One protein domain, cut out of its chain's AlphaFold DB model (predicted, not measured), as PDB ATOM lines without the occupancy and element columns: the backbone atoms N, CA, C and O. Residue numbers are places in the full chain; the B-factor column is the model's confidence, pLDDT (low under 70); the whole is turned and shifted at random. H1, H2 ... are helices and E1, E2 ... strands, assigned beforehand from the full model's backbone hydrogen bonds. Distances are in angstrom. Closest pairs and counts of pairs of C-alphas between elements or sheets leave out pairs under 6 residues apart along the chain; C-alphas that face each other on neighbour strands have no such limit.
ATOM      1  N   LEU A  31     128.925 135.706 162.672       42.94
ATOM      2  CA  LEU A  31     128.850 136.356 161.360       42.94
ATOM      3  C   LEU A  31     127.887 135.544 160.492       42.94
ATOM      4  O   LEU A  31     128.146 134.375 160.215       42.94
ATOM      5  N   CYS A  32     126.782 136.150 160.067       37.69
ATOM      6  CA  CYS A  32     125.740 135.417 159.353       37.69
ATOM      7  C   CYS A  32     125.877 135.509 157.832       37.69
ATOM      8  O   CYS A  32     125.496 134.561 157.161       37.69
ATOM      9  N   ASN A  33     126.404 136.616 157.289       39.16
ATOM     10  CA  ASN A  33     126.619 136.820 155.849       39.16
ATOM     11  C   ASN A  33     127.688 137.901 155.588       39.16
ATOM     12  O   ASN A  33     127.791 138.878 156.334       39.16
ATOM     13  N   SER A  34     128.438 137.769 154.489       27.77
ATOM     14  CA  SER A  34     129.267 138.846 153.929       27.77
ATOM     15  C   SER A  34     129.038 138.944 152.427       27.77
ATOM     16  O   SER A  34     129.220 137.946 151.731       27.77
ATOM     17  N   ILE A  35     128.678 140.125 151.927       30.33
ATOM     18  CA  ILE A  35     128.438 140.341 150.495       30.33
ATOM     19  C   ILE A  35     129.413 141.412 150.000       30.33
ATOM     20  O   ILE A  35     129.492 142.485 150.594       30.33
ATOM     21  N   LYS A  36     130.205 141.084 148.971       28.28
ATOM     22  CA  LYS A  36     131.138 141.996 148.287       28.28
ATOM     23  C   LYS A  36     130.537 142.379 146.937       28.28
ATOM     24  O   LYS A  36     130.112 141.478 146.218       28.28
ATOM     25  N   PHE A  37     130.578 143.656 146.582       28.41
ATOM     26  CA  PHE A  37     130.176 144.138 145.262       28.41
ATOM     27  C   PHE A  37     131.403 144.705 144.525       28.41
ATOM     28  O   PHE A  37     132.505 144.738 145.066       28.41
ATOM     29  N   LYS A  38     131.273 145.008 143.233       27.16
ATOM     30  CA  LYS A  38     132.296 145.694 142.428       27.16
ATOM     31  C   LYS A  38     131.558 146.661 141.519       27.16
ATOM     32  O   LYS A  38     130.735 146.218 140.728       27.16
ATOM     33  N   THR A  39     131.871 147.945 141.601       30.97
ATOM     34  CA  THR A  39     131.284 148.981 140.743       30.97
ATOM     35  C   THR A  39     132.330 149.499 139.752       30.97
ATOM     36  O   THR A  39     133.533 149.498 140.035       30.97
ATOM     37  N   PHE A  40     131.881 149.908 138.562       27.45
ATOM     38  CA  PHE A  40     132.713 150.509 137.513       27.45
ATOM     39  C   PHE A  40     132.426 152.022 137.439       27.45
ATOM     40  O   PHE A  40     131.276 152.436 137.561       27.45
ATOM     41  N   GLY A 101     121.392 160.523 158.300       38.09
ATOM     42  CA  GLY A 101     121.993 160.351 156.992       38.09
ATOM     43  C   GLY A 101     121.643 158.928 156.517       38.09
ATOM     44  O   GLY A 101     121.611 158.017 157.348       38.09
ATOM     45  N   PRO A 102     121.275 158.745 155.255       51.12
ATOM     46  CA  PRO A 102     120.649 157.538 154.701       51.12
ATOM     47  C   PRO A 102     121.601 156.329 154.570       51.12
ATOM     48  O   PRO A 102     121.755 155.660 153.552       51.12
ATOM     49  N   ILE A 103     122.257 156.040 155.681       57.41
ATOM     50  CA  ILE A 103     123.400 155.166 155.881       57.41
ATOM     51  C   ILE A 103     123.017 153.682 155.743       57.41
ATOM     52  O   ILE A 103     123.882 152.820 155.642       57.41
ATOM     53  N   PHE A 104     121.719 153.372 155.741       63.44
ATOM     54  CA  PHE A 104     121.186 152.025 155.533       63.44
ATOM     55  C   PHE A 104     119.938 152.023 154.633       63.44
ATOM     56  O   PHE A 104     119.197 151.046 154.631       63.44
ATOM     57  N   ASP A 105     119.695 153.072 153.838       64.69
ATOM     58  CA  ASP A 105     118.551 153.110 152.900       64.69
ATOM     59  C   ASP A 105     118.693 152.091 151.759       64.69
ATOM     60  O   ASP A 105     117.712 151.602 151.191       64.69
ATOM     61  N   PHE A 106     119.938 151.713 151.479       69.88
ATOM     62  CA  PHE A 106     120.321 150.589 150.638       69.88
ATOM     63  C   PHE A 106     120.260 149.248 151.384       69.88
ATOM     64  O   PHE A 106     120.770 148.252 150.885       69.88
ATOM     65  N   VAL A 107     119.677 149.183 152.584       68.38
ATOM     66  CA  VAL A 107     119.468 147.930 153.309       68.38
ATOM     67  C   VAL A 107     117.989 147.665 153.527       68.38
ATOM     68  O   VAL A 107     117.278 148.402 154.204       68.38
ATOM     69  N   ARG A 108     117.522 146.537 152.994       72.62
ATOM     70  CA  ARG A 108     116.144 146.071 153.142       72.62
ATOM     71  C   ARG A 108     116.076 144.907 154.120       72.62
ATOM     72  O   ARG A 108     116.755 143.899 153.930       72.62
ATOM     73  N   TYR A 109     115.210 145.015 155.123       71.44
ATOM     74  CA  TYR A 109     114.872 143.886 155.986       71.44
ATOM     75  C   TYR A 109     113.790 143.017 155.334       71.44
ATOM     76  O   TYR A 109     112.702 143.494 155.011       71.44
ATOM     77  N   GLU A 110     114.077 141.733 155.149       70.12
ATOM     78  CA  GLU A 110     113.105 140.734 154.713       70.12
ATOM     79  C   GLU A 110     112.533 140.017 155.940       70.12
ATOM     80  O   GLU A 110     113.208 139.205 156.573       70.12
ATOM     81  N   ALA A 111     111.267 140.293 156.261       69.94
ATOM     82  CA  ALA A 111     110.613 139.736 157.446       69.94
ATOM     83  C   ALA A 111     110.459 138.208 157.395       69.94
ATOM     84  O   ALA A 111     110.654 137.548 158.416       69.94
ATOM     85  N   ALA A 112     110.155 137.650 156.217       68.50
ATOM     86  CA  ALA A 112     109.971 136.209 156.028       68.50
ATOM     87  C   ALA A 112     111.268 135.423 156.294       68.50
ATOM     88  O   ALA A 112     111.248 134.417 156.995       68.50
ATOM     89  N   GLY A 113     112.399 135.924 155.789       63.84
ATOM     90  CA  GLY A 113     113.720 135.322 155.982       63.84
ATOM     91  C   GLY A 113     114.472 135.814 157.220       63.84
ATOM     92  O   GLY A 113     115.571 135.334 157.490       63.84
ATOM     93  N   ARG A 114     113.920 136.789 157.958       66.25
ATOM     94  CA  ARG A 114     114.563 137.477 159.094       66.25
ATOM     95  C   ARG A 114     116.015 137.874 158.803       66.25
ATOM     96  O   ARG A 114     116.928 137.597 159.592       66.25
ATOM     97  N   ARG A 115     116.243 138.477 157.637       65.50
ATOM     98  CA  ARG A 115     117.580 138.831 157.141       65.50
ATOM     99  C   ARG A 115     117.592 140.204 156.493       65.50
ATOM    100  O   ARG A 115     116.568 140.683 156.010       65.50
ATOM    101  N   TYR A 116     118.770 140.810 156.477       69.56
ATOM    102  CA  TYR A 116     119.023 142.072 155.800       69.56
ATOM    103  C   TYR A 116     119.665 141.819 154.437       69.56
ATOM    104  O   TYR A 116     120.508 140.934 154.292       69.56
ATOM    105  N   PHE A 117     119.270 142.616 153.452       65.94
ATOM    106  CA  PHE A 117     119.821 142.603 152.104       65.94
ATOM    107  C   PHE A 117     120.337 143.969 151.718       65.94
ATOM    108  O   PHE A 117     119.695 144.965 152.036       65.94
ATOM    109  N   PHE A 118     121.432 143.986 150.970       72.62
ATOM    110  CA  PHE A 118     121.896 145.179 150.285       72.62
ATOM    111  C   PHE A 118     121.146 145.367 148.962       72.62
ATOM    112  O   PHE A 118     121.023 144.425 148.179       72.62
ATOM    113  N   ASP A 119     120.648 146.573 148.728       75.12
ATOM    114  CA  ASP A 119     120.013 147.028 147.500       75.12
ATOM    115  C   ASP A 119     121.031 147.859 146.711       75.12
ATOM    116  O   ASP A 119     121.205 149.060 146.936       75.12
ATOM    117  N   GLU A 120     121.749 147.180 145.816       70.25
ATOM    118  CA  GLU A 120     122.815 147.769 145.003       70.25
ATOM    119  C   GLU A 120     122.305 148.914 144.120       70.25
ATOM    120  O   GLU A 120     122.968 149.942 144.003       70.25
ATOM    121  N   ASN A 121     121.101 148.783 143.562       76.00
ATOM    122  CA  ASN A 121     120.512 149.819 142.717       76.00
ATOM    123  C   ASN A 121     120.253 151.097 143.517       76.00
ATOM    124  O   ASN A 121     120.605 152.186 143.065       76.00
ATOM    125  N   LYS A 122     119.700 150.970 144.730       77.06
ATOM    126  CA  LYS A 122     119.516 152.119 145.627       77.06
ATOM    127  C   LYS A 122     120.831 152.726 146.078       77.06
ATOM    128  O   LYS A 122     120.905 153.941 146.212       77.06
ATOM    129  N   PHE A 123     121.855 151.913 146.317       75.69
ATOM    130  CA  PHE A 123     123.180 152.431 146.637       75.69
ATOM    131  C   PHE A 123     123.748 153.251 145.477       75.69
ATOM    132  O   PHE A 123     124.146 154.393 145.682       75.69
ATOM    133  N   LEU A 124     123.728 152.714 144.255       72.69
ATOM    134  CA  LEU A 124     124.203 153.432 143.071       72.69
ATOM    135  C   LEU A 124     123.404 154.715 142.840       72.69
ATOM    136  O   LEU A 124     123.986 155.754 142.543       72.69
ATOM    137  N   GLN A 125     122.086 154.666 143.030       73.25
ATOM    138  CA  GLN A 125     121.232 155.844 142.973       73.25
ATOM    139  C   GLN A 125     121.636 156.886 144.029       73.25
ATOM    140  O   GLN A 125     121.881 158.038 143.690       73.25
ATOM    141  N   ALA A 126     121.776 156.482 145.293       70.94
ATOM    142  CA  ALA A 126     122.158 157.354 146.402       70.94
ATOM    143  C   ALA A 126     123.522 158.021 146.186       70.94
ATOM    144  O   ALA A 126     123.657 159.227 146.373       70.94
ATOM    145  N   ILE A 127     124.525 157.255 145.756       69.56
ATOM    146  CA  ILE A 127     125.854 157.783 145.433       69.56
ATOM    147  C   ILE A 127     125.771 158.845 144.329       69.56
ATOM    148  O   ILE A 127     126.475 159.852 144.395       69.56
ATOM    149  N   ASN A 128     124.905 158.637 143.335       67.38
ATOM    150  CA  ASN A 128     124.762 159.535 142.194       67.38
ATOM    151  C   ASN A 128     123.905 160.763 142.469       67.38
ATOM    152  O   ASN A 128     124.125 161.791 141.840       67.38
ATOM    153  N   GLU A 129     122.920 160.664 143.353       68.06
ATOM    154  CA  GLU A 129     121.904 161.702 143.528       68.06
ATOM    155  C   GLU A 129     122.110 162.515 144.805       68.06
ATOM    156  O   GLU A 129     121.622 163.642 144.895       68.06
ATOM    157  N   TRP A 130     122.802 161.978 145.815       64.94
ATOM    158  CA  TRP A 130     122.852 162.631 147.120       64.94
ATOM    159  C   TRP A 130     124.062 163.548 147.280       64.94
ATOM    160  O   TRP A 130     125.205 163.086 147.187       64.94
ATOM    161  N   PRO A 131     123.836 164.823 147.654       63.94
ATOM    162  CA  PRO A 131     124.902 165.812 147.768       63.94
ATOM    163  C   PRO A 131     126.047 165.401 148.694       63.94
ATOM    164  O   PRO A 131     127.196 165.708 148.408       63.94
ATOM    165  N   VAL A 132     125.770 164.677 149.786       67.31
ATOM    166  CA  VAL A 132     126.812 164.248 150.734       67.31
ATOM    167  C   VAL A 132     127.805 163.267 150.104       67.31
ATOM    168  O   VAL A 132     129.009 163.390 150.316       67.31
ATOM    169  N   TYR A 133     127.326 162.318 149.296       69.00
ATOM    170  CA  TYR A 133     128.185 161.353 148.612       69.00
ATOM    171  C   TYR A 133     128.878 161.989 147.407       69.00
ATOM    172  O   TYR A 133     130.052 161.711 147.172       69.00
ATOM    173  N   GLN A 134     128.212 162.918 146.717       68.50
ATOM    174  CA  GLN A 134     128.824 163.724 145.659       68.50
ATOM    175  C   GLN A 134     129.950 164.634 146.186       68.50
ATOM    176  O   GLN A 134     131.015 164.696 145.578       68.50
ATOM    177  N   GLN A 135     129.759 165.306 147.327       67.56
ATOM    178  CA  GLN A 135     130.783 166.146 147.967       67.56
ATOM    179  C   GLN A 135     132.004 165.320 148.383       67.56
ATOM    180  O   GLN A 135     133.132 165.684 148.060       67.56
ATOM    181  N   ARG A 136     131.779 164.164 149.017       70.81
ATOM    182  CA  ARG A 136     132.848 163.216 149.367       70.81
ATOM    183  C   ARG A 136     133.574 162.707 148.127       70.81
ATOM    184  O   ARG A 136     134.797 162.643 148.115       70.81
ATOM    185  N   ALA A 137     132.840 162.387 147.062       67.62
ATOM    186  CA  ALA A 137     133.442 162.005 145.793       67.62
ATOM    187  C   ALA A 137     134.287 163.149 145.203       67.62
ATOM    188  O   ALA A 137     135.384 162.907 144.720       67.62
ATOM    189  N   ALA A 138     133.859 164.406 145.291       70.06
ATOM    190  CA  ALA A 138     134.672 165.531 144.828       70.06
ATOM    191  C   ALA A 138     135.995 165.661 145.612       70.06
ATOM    192  O   ALA A 138     137.054 165.843 145.004       70.06
ATOM    193  N   GLU A 139     135.958 165.507 146.939       69.31
ATOM    194  CA  GLU A 139     137.156 165.501 147.794       69.31
ATOM    195  C   GLU A 139     138.110 164.360 147.427       69.31
ATOM    196  O   GLU A 139     139.294 164.587 147.168       69.31
ATOM    197  N   VAL A 140     137.584 163.140 147.304       69.94
ATOM    198  CA  VAL A 140     138.374 161.971 146.902       69.94
ATOM    199  C   VAL A 140     138.971 162.160 145.503       69.94
ATOM    200  O   VAL A 140     140.094 161.720 145.259       69.94
ATOM    201  N   ALA A 141     138.258 162.806 144.574       71.81
ATOM    202  CA  ALA A 141     138.646 162.872 143.163       71.81
ATOM    203  C   ALA A 141     139.847 163.794 142.991       71.81
ATOM    204  O   ALA A 141     140.752 163.492 142.212       71.81
ATOM    205  N   LYS A 142     139.864 164.877 143.776       73.19
ATOM    206  CA  LYS A 142     140.982 165.811 143.878       73.19
ATOM    207  C   LYS A 142     142.259 165.121 144.360       73.19
ATOM    208  O   LYS A 142     143.336 165.453 143.877       73.19
ATOM    209  N   GLU A 143     142.145 164.161 145.276       69.25
ATOM    210  CA  GLU A 143     143.295 163.430 145.829       69.25
ATOM    211  C   GLU A 143     143.660 162.150 145.051       69.25
ATOM    212  O   GLU A 143     144.789 161.678 145.151       69.25
ATOM    213  N   SER A 144     142.733 161.582 144.271       65.19
ATOM    214  CA  SER A 144     142.878 160.261 143.624       65.19
ATOM    215  C   SER A 144     143.058 160.315 142.102       65.19
ATOM    216  O   SER A 144     142.804 159.315 141.429       65.19
ATOM    217  N   GLU A 145     143.467 161.464 141.554       68.50
ATOM    218  CA  GLU A 145     143.696 161.671 140.112       68.50
ATOM    219  C   GLU A 145     142.453 161.381 139.244       68.50
ATOM    220  O   GLU A 145     142.532 160.893 138.119       68.50
ATOM    221  N   GLY A 146     141.269 161.710 139.766       57.16
ATOM    222  CA  GLY A 146     140.093 161.915 138.926       57.16
ATOM    223  C   GLY A 146     139.248 160.701 138.531       57.16
ATOM    224  O   GLY A 146     138.334 160.864 137.725       57.16
ATOM    225  N   ALA A 147     139.447 159.510 139.101       55.97
ATOM    226  CA  ALA A 147     138.368 158.514 139.086       55.97
ATOM    227  C   ALA A 147     138.143 157.877 140.440       55.97
ATOM    228  O   ALA A 147     139.089 157.604 141.183       55.97
ATOM    229  N   ILE A 148     136.864 157.630 140.716       68.19
ATOM    230  CA  ILE A 148     136.425 157.022 141.953       68.19
ATOM    231  C   ILE A 148     135.353 155.996 141.669       68.19
ATOM    232  O   ILE A 148     134.266 156.326 141.193       68.19
ATOM    233  N   ASN A 149     135.657 154.760 142.033       70.50
ATOM    234  CA  ASN A 149     134.703 153.665 141.996       70.50
ATOM    235  C   ASN A 149     134.313 153.369 143.450       70.50
ATOM    236  O   ASN A 149     135.102 152.720 144.149       70.50
ATOM    237  N   PRO A 150     133.180 153.900 143.951       75.31
ATOM    238  CA  PRO A 150     132.704 153.592 145.291       75.31
ATOM    239  C   PRO A 150     132.131 152.175 145.323       75.31
ATOM    240  O   PRO A 150     131.166 151.856 144.631       75.31
ATOM    241  N   ASP A 151     132.733 151.323 146.141       78.56
ATOM    242  CA  ASP A 151     132.374 149.925 146.350       78.56
ATOM    243  C   ASP A 151     131.881 149.737 147.789       78.56
ATOM    244  O   ASP A 151     132.598 150.068 148.733       78.56
ATOM    245  N   ALA A 152     130.664 149.223 147.967       79.69
ATOM    246  CA  ALA A 152     130.072 149.000 149.279       79.69
ATOM    247  C   ALA A 152     130.084 147.518 149.670       79.69
ATOM    248  O   ALA A 152     129.790 146.626 148.876       79.69
ATOM    249  N   LYS A 153     130.363 147.249 150.944       80.75
ATOM    250  CA  LYS A 153     130.310 145.920 151.551       80.75
ATOM    251  C   LYS A 153     129.477 145.976 152.819       80.75
ATOM    252  O   LYS A 153     129.753 146.792 153.694       80.75
ATOM    253  N   ILE A 154     128.532 145.047 152.959       78.44
ATOM    254  CA  ILE A 154     127.752 144.893 154.189       78.44
ATOM    255  C   ILE A 154     128.098 143.589 154.890       78.44
ATOM    256  O   ILE A 154     128.226 142.525 154.273       78.44
ATOM    257  N   GLN A 155     128.249 143.692 156.201       81.06
ATOM    258  CA  GLN A 155     128.423 142.574 157.104       81.06
ATOM    259  C   GLN A 155     127.326 142.616 158.165       81.06
ATOM    260  O   GLN A 155     126.969 143.681 158.671       81.06
ATOM    261  N   HIS A 156     126.775 141.443 158.465       80.00
ATOM    262  CA  HIS A 156     125.665 141.274 159.396       80.00
ATOM    263  C   HIS A 156     126.038 140.274 160.481       80.00
ATOM    264  O   HIS A 156     126.415 139.133 160.193       80.00
ATOM    265  N   TRP A 157     125.878 140.705 161.726       80.25
ATOM    266  CA  TRP A 157     126.009 139.888 162.920       80.25
ATOM    267  C   TRP A 157     124.717 139.910 163.720       80.25
ATOM    268  O   TRP A 157     123.974 140.893 163.713       80.25
ATOM    269  N   LYS A 158     124.477 138.828 164.452       74.50
ATOM    270  CA  LYS A 158     123.353 138.702 165.377       74.50
ATOM    271  C   LYS A 158     123.865 138.355 166.766       74.50
ATOM    272  O   LYS A 158     124.806 137.570 166.884       74.50
ATOM    273  N   ASN A 159     123.221 138.908 167.786       72.62
ATOM    274  CA  ASN A 159     123.365 138.483 169.174       72.62
ATOM    275  C   ASN A 159     121.981 138.393 169.846       72.62
ATOM    276  O   ASN A 159     120.949 138.654 169.224       72.62
ATOM    277  N   ASN A 160     121.957 138.035 171.130       74.81
ATOM    278  CA  ASN A 160     120.724 137.926 171.915       74.81
ATOM    279  C   ASN A 160     119.984 139.271 172.081       74.81
ATOM    280  O   ASN A 160     118.775 139.298 172.310       74.81
ATOM    281  N   SER A 161     120.695 140.393 171.943       71.69
ATOM    282  CA  SER A 161     120.158 141.744 172.127       71.69
ATOM    283  C   SER A 161     119.598 142.368 170.841       71.69
ATOM    284  O   SER A 161     118.759 143.273 170.926       71.69
ATOM    285  N   GLY A 162     120.021 141.905 169.661       75.69
ATOM    286  CA  GLY A 162     119.610 142.461 168.375       75.69
ATOM    287  C   GLY A 162     120.507 142.089 167.189       75.69
ATOM    288  O   GLY A 162     121.319 141.162 167.234       75.69
ATOM    289  N   ASP A 163     120.337 142.835 166.101       77.56
ATOM    290  CA  ASP A 163     121.116 142.710 164.871       77.56
ATOM    291  C   ASP A 163     122.124 143.857 164.762       77.56
ATOM    292  O   ASP A 163     121.778 145.024 164.939       77.56
ATOM    293  N   PHE A 164     123.364 143.539 164.411       80.38
ATOM    294  CA  PHE A 164     124.422 144.504 164.152       80.38
ATOM    295  C   PHE A 164     124.811 144.477 162.673       80.38
ATOM    296  O   PHE A 164     125.130 143.419 162.125       80.38
ATOM    297  N   LEU A 165     124.796 145.641 162.026       81.06
ATOM    298  CA  LEU A 165     125.203 145.817 160.637       81.06
ATOM    299  C   LEU A 165     126.405 146.755 160.543       81.06
ATOM    300  O   LEU A 165     126.393 147.848 161.109       81.06
ATOM    301  N   VAL A 166     127.395 146.351 159.747       85.25
ATOM    302  CA  VAL A 166     128.498 147.204 159.293       85.25
ATOM    303  C   VAL A 166     128.358 147.386 157.791       85.25
ATOM    304  O   VAL A 166     128.346 146.401 157.057       85.25
ATOM    305  N   CYS A 167     128.283 148.630 157.329       82.69
ATOM    306  CA  CYS A 167     128.437 148.983 155.925       82.69
ATOM    307  C   CYS A 167     129.763 149.722 155.740       82.69
ATOM    308  O   CYS A 167     129.988 150.750 156.369       82.69
ATOM    309  N   ALA A 168     130.633 149.211 154.879       85.62
ATOM    310  CA  ALA A 168     131.882 149.857 154.502       85.62
ATOM    311  C   ALA A 168     131.798 150.306 153.045       85.62
ATOM    312  O   ALA A 168     131.516 149.475 152.185       85.62
ATOM    313  N   ILE A 169     132.067 151.579 152.765       83.00
ATOM    314  CA  ILE A 169     132.175 152.113 151.403       83.00
ATOM    315  C   ILE A 169     133.651 152.405 151.150       83.00
ATOM    316  O   ILE A 169     134.304 153.074 151.944       83.00
ATOM    317  N   THR A 170     134.195 151.853 150.074       85.75
ATOM    318  CA  THR A 170     135.595 151.987 149.671       85.75
ATOM    319  C   THR A 170     135.664 152.731 148.354       85.75
ATOM    320  O   THR A 170     135.081 152.304 147.362       85.75
ATOM    321  N   TYR A 171     136.430 153.806 148.324       83.31
ATOM    322  CA  TYR A 171     136.639 154.631 147.150       83.31
ATOM    323  C   TYR A 171     137.966 154.247 146.492       83.31
ATOM    324  O   TYR A 171     139.029 154.320 147.122       83.31
ATOM    325  N   ARG A 172     137.907 153.798 145.237       83.25
ATOM    326  CA  ARG A 172     139.063 153.269 144.497       83.25
ATOM    327  C   ARG A 172     139.467 154.176 143.342       83.25
ATOM    328  O   ARG A 172     138.588 154.715 142.686       83.25
ATOM    329  N   ASN A 173     140.766 154.279 143.063       81.25
ATOM    330  CA  ASN A 173     141.282 155.015 141.903       81.25
ATOM    331  C   ASN A 173     141.030 154.273 140.569       81.25
ATOM    332  O   ASN A 173     140.503 153.159 140.545       81.25
ATOM    333  N   GLN A 174     141.493 154.849 139.451       76.38
ATOM    334  CA  GLN A 174     141.410 154.244 138.107       76.38
ATOM    335  C   GLN A 174     142.054 152.851 137.999       76.38
ATOM    336  O   GLN A 174     141.591 152.011 137.232       76.38
ATOM    337  N   LYS A 175     143.101 152.585 138.788       83.19
ATOM    338  CA  LYS A 175     143.786 151.282 138.856       83.19
ATOM    339  C   LYS A 175     143.075 150.286 139.779       83.19
ATOM    340  O   LYS A 175     143.600 149.206 140.036       83.19
ATOM    341  N   ASN A 176     141.883 150.633 140.271       78.62
ATOM    342  CA  ASN A 176     141.087 149.856 141.218       78.62
ATOM    343  C   ASN A 176     141.755 149.670 142.602       78.62
ATOM    344  O   ASN A 176     141.353 148.812 143.398       78.62
ATOM    345  N   GLU A 177     142.752 150.498 142.917       84.88
ATOM    346  CA  GLU A 177     143.405 150.540 144.222       84.88
ATOM    347  C   GLU A 177     142.553 151.357 145.193       84.88
ATOM    348  O   GLU A 177     142.130 152.466 144.854       84.88
ATOM    349  N   PRO A 178     142.314 150.860 146.409       85.50
ATOM    350  CA  PRO A 178     141.491 151.569 147.367       85.50
ATOM    351  C   PRO A 178     142.307 152.741 147.951       85.50
ATOM    352  O   PRO A 178     143.469 152.577 148.324       85.50
ATOM    353  N   LYS A 179     141.715 153.939 148.002       85.88
ATOM    354  CA  LYS A 179     142.366 155.162 148.509       85.88
ATOM    355  C   LYS A 179     141.717 155.663 149.786       85.88
ATOM    356  O   LYS A 179     142.417 155.950 150.758       85.88
ATOM    357  N   PHE A 180     140.389 155.680 149.799       84.81
ATOM    358  CA  PHE A 180     139.614 156.115 150.948       84.81
ATOM    359  C   PHE A 180     138.558 155.097 151.314       84.81
ATOM    360  O   PHE A 180     138.143 154.276 150.492       84.81
ATOM    361  N   MET A 181     138.096 155.177 152.550       85.94
ATOM    362  CA  MET A 181     136.974 154.397 153.015       85.94
ATOM    363  C   MET A 181     136.168 155.134 154.071       85.94
ATOM    364  O   MET A 181     136.667 156.011 154.766       85.94
ATOM    365  N   GLU A 182     134.928 154.715 154.230       83.12
ATOM    366  CA  GLU A 182     134.080 155.072 155.356       83.12
ATOM    367  C   GLU A 182     133.387 153.815 155.878       83.12
ATOM    368  O   GLU A 182     133.105 152.878 155.122       83.12
ATOM    369  N   ARG A 183     133.146 153.770 157.188       84.00
ATOM    370  CA  ARG A 183     132.390 152.701 157.833       84.00
ATOM    371  C   ARG A 183     131.212 153.266 158.592       84.00
ATOM    372  O   ARG A 183     131.285 154.276 159.289       84.00
ATOM    373  N   HIS A 184     130.133 152.525 158.491       83.31
ATOM    374  CA  HIS A 184     128.862 152.835 159.078       83.31
ATOM    375  C   HIS A 184     128.387 151.651 159.898       83.31
ATOM    376  O   HIS A 184     128.401 150.513 159.430       83.31
ATOM    377  N   PHE A 185     127.937 151.924 161.112       81.88
ATOM    378  CA  PHE A 185     127.542 150.921 162.085       81.88
ATOM    379  C   PHE A 185     126.101 151.175 162.500       81.88
ATOM    380  O   PHE A 185     125.752 152.311 162.818       81.88
ATOM    381  N   SER A 186     125.274 150.134 162.529       80.19
ATOM    382  CA  SER A 186     123.926 150.206 163.095       80.19
ATOM    383  C   SER A 186     123.614 148.988 163.936       80.19
ATOM    384  O   SER A 186     123.882 147.858 163.537       80.19
ATOM    385  N   PHE A 187     122.975 149.232 165.071       77.12
ATOM    386  CA  PHE A 187     122.409 148.199 165.921       77.12
ATOM    387  C   PHE A 187     120.882 148.304 165.915       77.12
ATOM    388  O   PHE A 187     120.319 149.377 166.161       77.12
ATOM    389  N   PHE A 188     120.209 147.191 165.637       74.94
ATOM    390  CA  PHE A 188     118.761 147.083 165.526       74.94
ATOM    391  C   PHE A 188     118.200 146.198 166.639       74.94
ATOM    392  O   PHE A 188     118.572 145.036 166.770       74.94
ATOM    393  N   LYS A 189     117.215 146.710 167.380       74.00
ATOM    394  CA  LYS A 189     116.402 145.933 168.326       74.00
ATOM    395  C   LYS A 189     114.998 145.796 167.758       74.00
ATOM    396  O   LYS A 189     114.346 146.804 167.488       74.00
ATOM    397  N   ARG A 190     114.500 144.564 167.599       72.00
ATOM    398  CA  ARG A 190     113.152 144.296 167.046       72.00
ATOM    399  C   ARG A 190     112.909 145.047 165.722       72.00
ATOM    400  O   ARG A 190     111.872 145.683 165.546       72.00
ATOM    401  N   ASN A 191     113.892 145.007 164.820       65.81
ATOM    402  CA  ASN A 191     113.880 145.679 163.513       65.81
ATOM    403  C   ASN A 191     113.813 147.219 163.566       65.81
ATOM    404  O   ASN A 191     113.504 147.855 162.561       65.81
ATOM    405  N   ARG A 192     114.095 147.838 164.719       66.38
ATOM    406  CA  ARG A 192     114.199 149.295 164.871       66.38
ATOM    407  C   ARG A 192     115.631 149.687 165.195       66.38
ATOM    408  O   ARG A 192     116.245 149.084 166.077       66.38
ATOM    409  N   ILE A 193     116.137 150.719 164.523       69.06
ATOM    410  CA  ILE A 193     117.458 151.289 164.814       69.06
ATOM    411  C   ILE A 193     117.467 151.760 166.269       69.06
ATOM    412  O   ILE A 193     116.613 152.540 166.686       69.06
ATOM    413  N   SER A 194     118.418 151.245 167.039       69.56
ATOM    414  CA  SER A 194     118.616 151.575 168.452       69.56
ATOM    415  C   SER A 194     119.911 152.355 168.676       69.56
ATOM    416  O   SER A 194     119.955 153.197 169.566       69.56
ATOM    417  N   ALA A 195     120.932 152.141 167.841       70.31
ATOM    418  CA  ALA A 195     122.149 152.950 167.810       70.31
ATOM    419  C   ALA A 195     122.729 153.011 166.390       70.31
ATOM    420  O   ALA A 195     122.552 152.071 165.612       70.31
ATOM    421  N   VAL A 196     123.426 154.105 166.068       77.00
ATOM    422  CA  VAL A 196     124.076 154.330 164.767       77.00
ATOM    423  C   VAL A 196     125.382 155.105 164.938       77.00
ATOM    424  O   VAL A 196     125.472 155.997 165.781       77.00
ATOM    425  N   TYR A 197     126.381 154.782 164.124       77.50
ATOM    426  CA  TYR A 197     127.625 155.533 163.981       77.50
ATOM    427  C   TYR A 197     128.033 155.594 162.507       77.50
ATOM    428  O   TYR A 197     127.720 154.706 161.715       77.50
ATOM    429  N   SER A 198     128.716 156.664 162.114       78.00
ATOM    430  CA  SER A 198     129.307 156.819 160.786       78.00
ATOM    431  C   SER A 198     130.646 157.505 160.919       78.00
ATOM    432  O   SER A 198     130.725 158.560 161.547       78.00
ATOM    433  N   SER A 199     131.681 156.901 160.346       74.56
ATOM    434  CA  SER A 199     133.005 157.500 160.320       74.56
ATOM    435  C   SER A 199     133.030 158.718 159.397       74.56
ATOM    436  O   SER A 199     132.182 158.881 158.515       74.56
ATOM    437  N   ALA A 200     134.053 159.553 159.572       77.44
ATOM    438  CA  ALA A 200     134.488 160.454 158.515       77.44
ATOM    439  C   ALA A 200     135.039 159.654 157.318       77.44
ATOM    440  O   ALA A 200     135.185 158.427 157.385       77.44
ATOM    441  N   LEU A 201     135.350 160.354 156.229       78.38
ATOM    442  CA  LEU A 201     136.108 159.794 155.120       78.38
ATOM    443  C   LEU A 201     137.561 159.581 155.572       78.38
ATOM    444  O   LEU A 201     138.233 160.524 155.981       78.38
ATOM    445  N   LEU A 202     138.037 158.341 155.517       82.12
ATOM    446  CA  LEU A 202     139.345 157.935 156.026       82.12
ATOM    447  C   LEU A 202     140.272 157.596 154.872       82.12
ATOM    448  O   LEU A 202     139.855 156.931 153.923       82.12
ATOM    449  N   ARG A 203     141.549 157.957 154.985       84.50
ATOM    450  CA  ARG A 203     142.586 157.401 154.112       84.50
ATOM    451  C   ARG A 203     142.920 155.982 154.560       84.50
ATOM    452  O   ARG A 203     143.052 155.709 155.746       84.50
ATOM    453  N   ILE A 204     143.111 155.073 153.609       84.75
ATOM    454  CA  ILE A 204     143.348 153.649 153.922       84.75
ATOM    455  C   ILE A 204     144.720 153.392 154.554       84.75
ATOM    456  O   ILE A 204     144.933 152.355 155.176       84.75
ATOM    457  N   ASN A 205     145.651 154.332 154.419       84.75
ATOM    458  CA  ASN A 205     146.961 154.273 155.059       84.75
ATOM    459  C   ASN A 205     147.025 155.013 156.408       84.75
ATOM    460  O   ASN A 205     148.094 155.040 157.014       84.75
ATOM    461  N   ASP A 206     145.920 155.593 156.887       84.56
ATOM    462  CA  ASP A 206     145.862 156.243 158.197       84.56
ATOM    463  C   ASP A 206     145.523 155.216 159.286       84.56
ATOM    464  O   ASP A 206     144.361 154.969 159.616       84.56
ATOM    465  N   SER A 207     146.557 154.565 159.823       81.06
ATOM    466  CA  SER A 207     146.393 153.476 160.792       81.06
ATOM    467  C   SER A 207     145.707 153.910 162.086       81.06
ATOM    468  O   SER A 207     144.988 153.109 162.677       81.06
ATOM    469  N   VAL A 208     145.913 155.157 162.523       71.75
ATOM    470  CA  VAL A 208     145.348 155.667 163.780       71.75
ATOM    471  C   VAL A 208     143.840 155.830 163.636       71.75
ATOM    472  O   VAL A 208     143.080 155.282 164.433       71.75
ATOM    473  N   ALA A 209     143.394 156.500 162.571       71.81
ATOM    474  CA  ALA A 209     141.969 156.698 162.331       71.81
ATOM    475  C   ALA A 209     141.226 155.366 162.091       71.81
ATOM    476  O   ALA A 209     140.063 155.212 162.467       71.81
ATOM    477  N   LEU A 210     141.898 154.373 161.498       73.31
ATOM    478  CA  LEU A 210     141.339 153.030 161.326       73.31
ATOM    479  C   LEU A 210     141.182 152.278 162.656       73.31
ATOM    480  O   LEU A 210     140.146 151.647 162.870       73.31
ATOM    481  N   GLU A 211     142.158 152.371 163.561       73.12
ATOM    482  CA  GLU A 211     142.092 151.736 164.884       73.12
ATOM    483  C   GLU A 211     140.954 152.309 165.747       73.12
ATOM    484  O   GLU A 211     140.263 151.568 166.457       73.12
ATOM    485  N   GLU A 212     140.701 153.616 165.649       71.44
ATOM    486  CA  GLU A 212     139.568 154.261 166.318       71.44
ATOM    487  C   GLU A 212     138.233 153.679 165.840       71.44
ATOM    488  O   GLU A 212     137.369 153.320 166.647       71.44
ATOM    489  N   VAL A 213     138.072 153.514 164.527       76.00
ATOM    490  CA  VAL A 213     136.856 152.943 163.936       76.00
ATOM    491  C   VAL A 213     136.692 151.465 164.287       76.00
ATOM    492  O   VAL A 213     135.579 151.038 164.602       76.00
ATOM    493  N   ASP A 214     137.778 150.692 164.311       80.31
ATOM    494  CA  ASP A 214     137.764 149.296 164.764       80.31
ATOM    495  C   ASP A 214     137.378 149.184 166.248       80.31
ATOM    496  O   ASP A 214     136.676 148.253 166.657       80.31
ATOM    497  N   THR A 215     137.797 150.147 167.072       74.38
ATOM    498  CA  THR A 215     137.396 150.226 168.481       74.38
ATOM    499  C   THR A 215     135.899 150.482 168.602       74.38
ATOM    500  O   THR A 215     135.219 149.779 169.350       74.38
ATOM    501  N   VAL A 216     135.350 151.418 167.825       74.81
ATOM    502  CA  VAL A 216     133.902 151.674 167.795       74.81
ATOM    503  C   VAL A 216     133.128 150.440 167.322       74.81
ATOM    504  O   VAL A 216     132.106 150.105 167.918       74.81
ATOM    505  N   GLU A 217     133.615 149.717 166.311       81.62
ATOM    506  CA  GLU A 217     132.988 148.471 165.854       81.62
ATOM    507  C   GLU A 217     132.888 147.445 166.993       81.62
ATOM    508  O   GLU A 217     131.824 146.860 167.212       81.62
ATOM    509  N   LYS A 218     133.964 147.260 167.769       77.94
ATOM    510  CA  LYS A 218     133.964 146.367 168.941       77.94
ATOM    511  C   LYS A 218     132.929 146.794 169.982       77.94
ATOM    512  O   LYS A 218     132.231 145.929 170.502       77.94
ATOM    513  N   LEU A 219     132.787 148.099 170.235       76.19
ATOM    514  CA  LEU A 219     131.781 148.634 171.160       76.19
ATOM    515  C   LEU A 219     130.353 148.375 170.685       76.19
ATOM    516  O   LEU A 219     129.494 148.007 171.483       76.19
ATOM    517  N   PHE A 220     130.098 148.552 169.389       78.62
ATOM    518  CA  PHE A 220     128.795 148.258 168.801       78.62
ATOM    519  C   PHE A 220     128.467 146.770 168.848       78.62
ATOM    520  O   PHE A 220     127.314 146.397 169.061       78.62
ATOM    521  N   ARG A 221     129.477 145.916 168.663       72.44
ATOM    522  CA  ARG A 221     129.317 144.481 168.861       72.44
ATOM    523  C   ARG A 221     128.976 144.217 170.321       72.44
ATOM    524  O   ARG A 221     127.935 143.651 170.567       72.44
ATOM    525  N   SER A 222     129.706 144.738 171.299       70.56
ATOM    526  CA  SER A 222     129.417 144.487 172.721       70.56
ATOM    527  C   SER A 222     128.123 145.114 173.274       70.56
ATOM    528  O   SER A 222     127.957 145.159 174.490       70.56
ATOM    529  N   ILE A 223     127.217 145.645 172.442       68.69
ATOM    530  CA  ILE A 223     125.922 146.142 172.916       68.69
ATOM    531  C   ILE A 223     125.090 144.959 173.405       68.69
ATOM    532  O   ILE A 223     124.447 144.239 172.633       68.69
ATOM    533  N   GLU A 224     125.063 144.826 174.722       60.94
ATOM    534  CA  GLU A 224     124.068 144.078 175.464       60.94
ATOM    535  C   GLU A 224     123.119 145.075 176.113       60.94
ATOM    536  O   GLU A 224     123.523 146.052 176.750       60.94
ATOM    537  N   LEU A 225     121.825 144.880 175.897       50.09
ATOM    538  CA  LEU A 225     120.835 145.742 176.516       50.09
ATOM    539  C   LEU A 225     120.580 145.235 177.929       50.09
ATOM    540  O   LEU A 225     119.951 144.192 178.097       50.09
ATOM    541  N   VAL A 226     121.030 146.000 178.926       40.62
ATOM    542  CA  VAL A 226     120.592 145.824 180.315       40.62
ATOM    543  C   VAL A 226     119.063 145.932 180.324       40.62
ATOM    544  O   VAL A 226     118.515 146.922 179.827       40.62
ATOM    545  N   GLN A 227     118.397 144.860 180.760       34.94
ATOM    546  CA  GLN A 227     116.935 144.736 180.757       34.94
ATOM    547  C   GLN A 227     116.281 145.609 181.824       34.94
ATOM    548  O   GLN A 227     116.842 145.703 182.938       34.94
TER     549      GLN A 227
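This is residues 31 to 40 and 101 to 227 of the 227 residues of an uncharacterized protein of Variovorax paradoxus (UniProt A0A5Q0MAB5). A twisted wall of long antiparallel strands has one helix, H3, running along one face, while on its other face the small hairpin E2-E3 and helix H1 cover the E4 side and H2 sits towards one end of the strands. The printed part has 137 residues with three named helices and seven named strands, in the order E1 E2 E3 H1 H2 E4 E5 E6 E7 H3. The large sheet runs E1 E4 E5 E6 E7, antiparallel throughout; the class is mixed, helices and strands. The whole is compact, with a radius of gyration of the C-alphas of 15.4 A, and spans 51 by 34 by 24 A, only just elongated.

Edge strand E1, residues 31 to 36, is the antiparallel neighbour of E4, residues 149 to 159, with N 32 and O 156 3.0 A apart. E2, residues 107 to 110, and E3, residues 115 to 118, form a hairpin, with N 108 and O 117 2.8 A apart. The closest C-alphas of E3 and E4, those of Phe 118 and Ile 154, are 7.0 A apart. H1, residues 120 to 129, is on the large sheet and near E4, with 9 pairs of C-alphas within 10 A. H2, residues 131 to 143, touches H1 only at the corner, about perpendicular at 80 degrees; their closest C-alphas, Ile 127 and Tyr 133, are 5.3 A apart. H2 is on the sheet at a height of 9.9 A, over E5, residues 162 to 172, and only just over E6, residues 178 to 189, with 3 C-alphas falling on E6. E4, E5, E6 and E7, residues 192 to 198, form a meander, each strand the antiparallel neighbour of the one before. N 151 and O 170 are 2.8 A apart across E4 and E5, N 165 and O 186 2.8 A across E5 and E6, and N 185 and O 197 2.9 A across E6 and E7. H3, residues 207 to 221, is on the sheet at a height of 9.9 A and runs along the strands, at 14 degrees to E6 on the local plane. The closest C-alphas of H3 and E6, Phe 220 and Phe 187, are 7.0 A apart. The sheet with its helices makes three layers, helices on both faces: H1 and H2 on one face, H3 on the other. In H1, H2 and H3 every O i to N i+4 pair is within hydrogen-bond range.

E1 begins at C-alpha 31, (128.850, 136.356, 161.360). From first to last C-alpha, E4 measures 33.1 A, E5 32.6 A, E6 33.2 A, H2 18.6 A and H3 20.9 A. H3 ends at C-alpha 221, (129.317, 144.481, 168.861).

The C-alphas of Glu 145 and Gln 227, the two farthest apart, are 51.5 A apart. Residues 41 to 100 are not printed, and C-alphas 40 and 101 stand 24.3 A apart across this cut. Of the links that are printed whole, none is long. The mean pLDDT of the printed part is 70.1; 51 residues are under 70, among them residues 31 to 40, and E1 has a mean of 34.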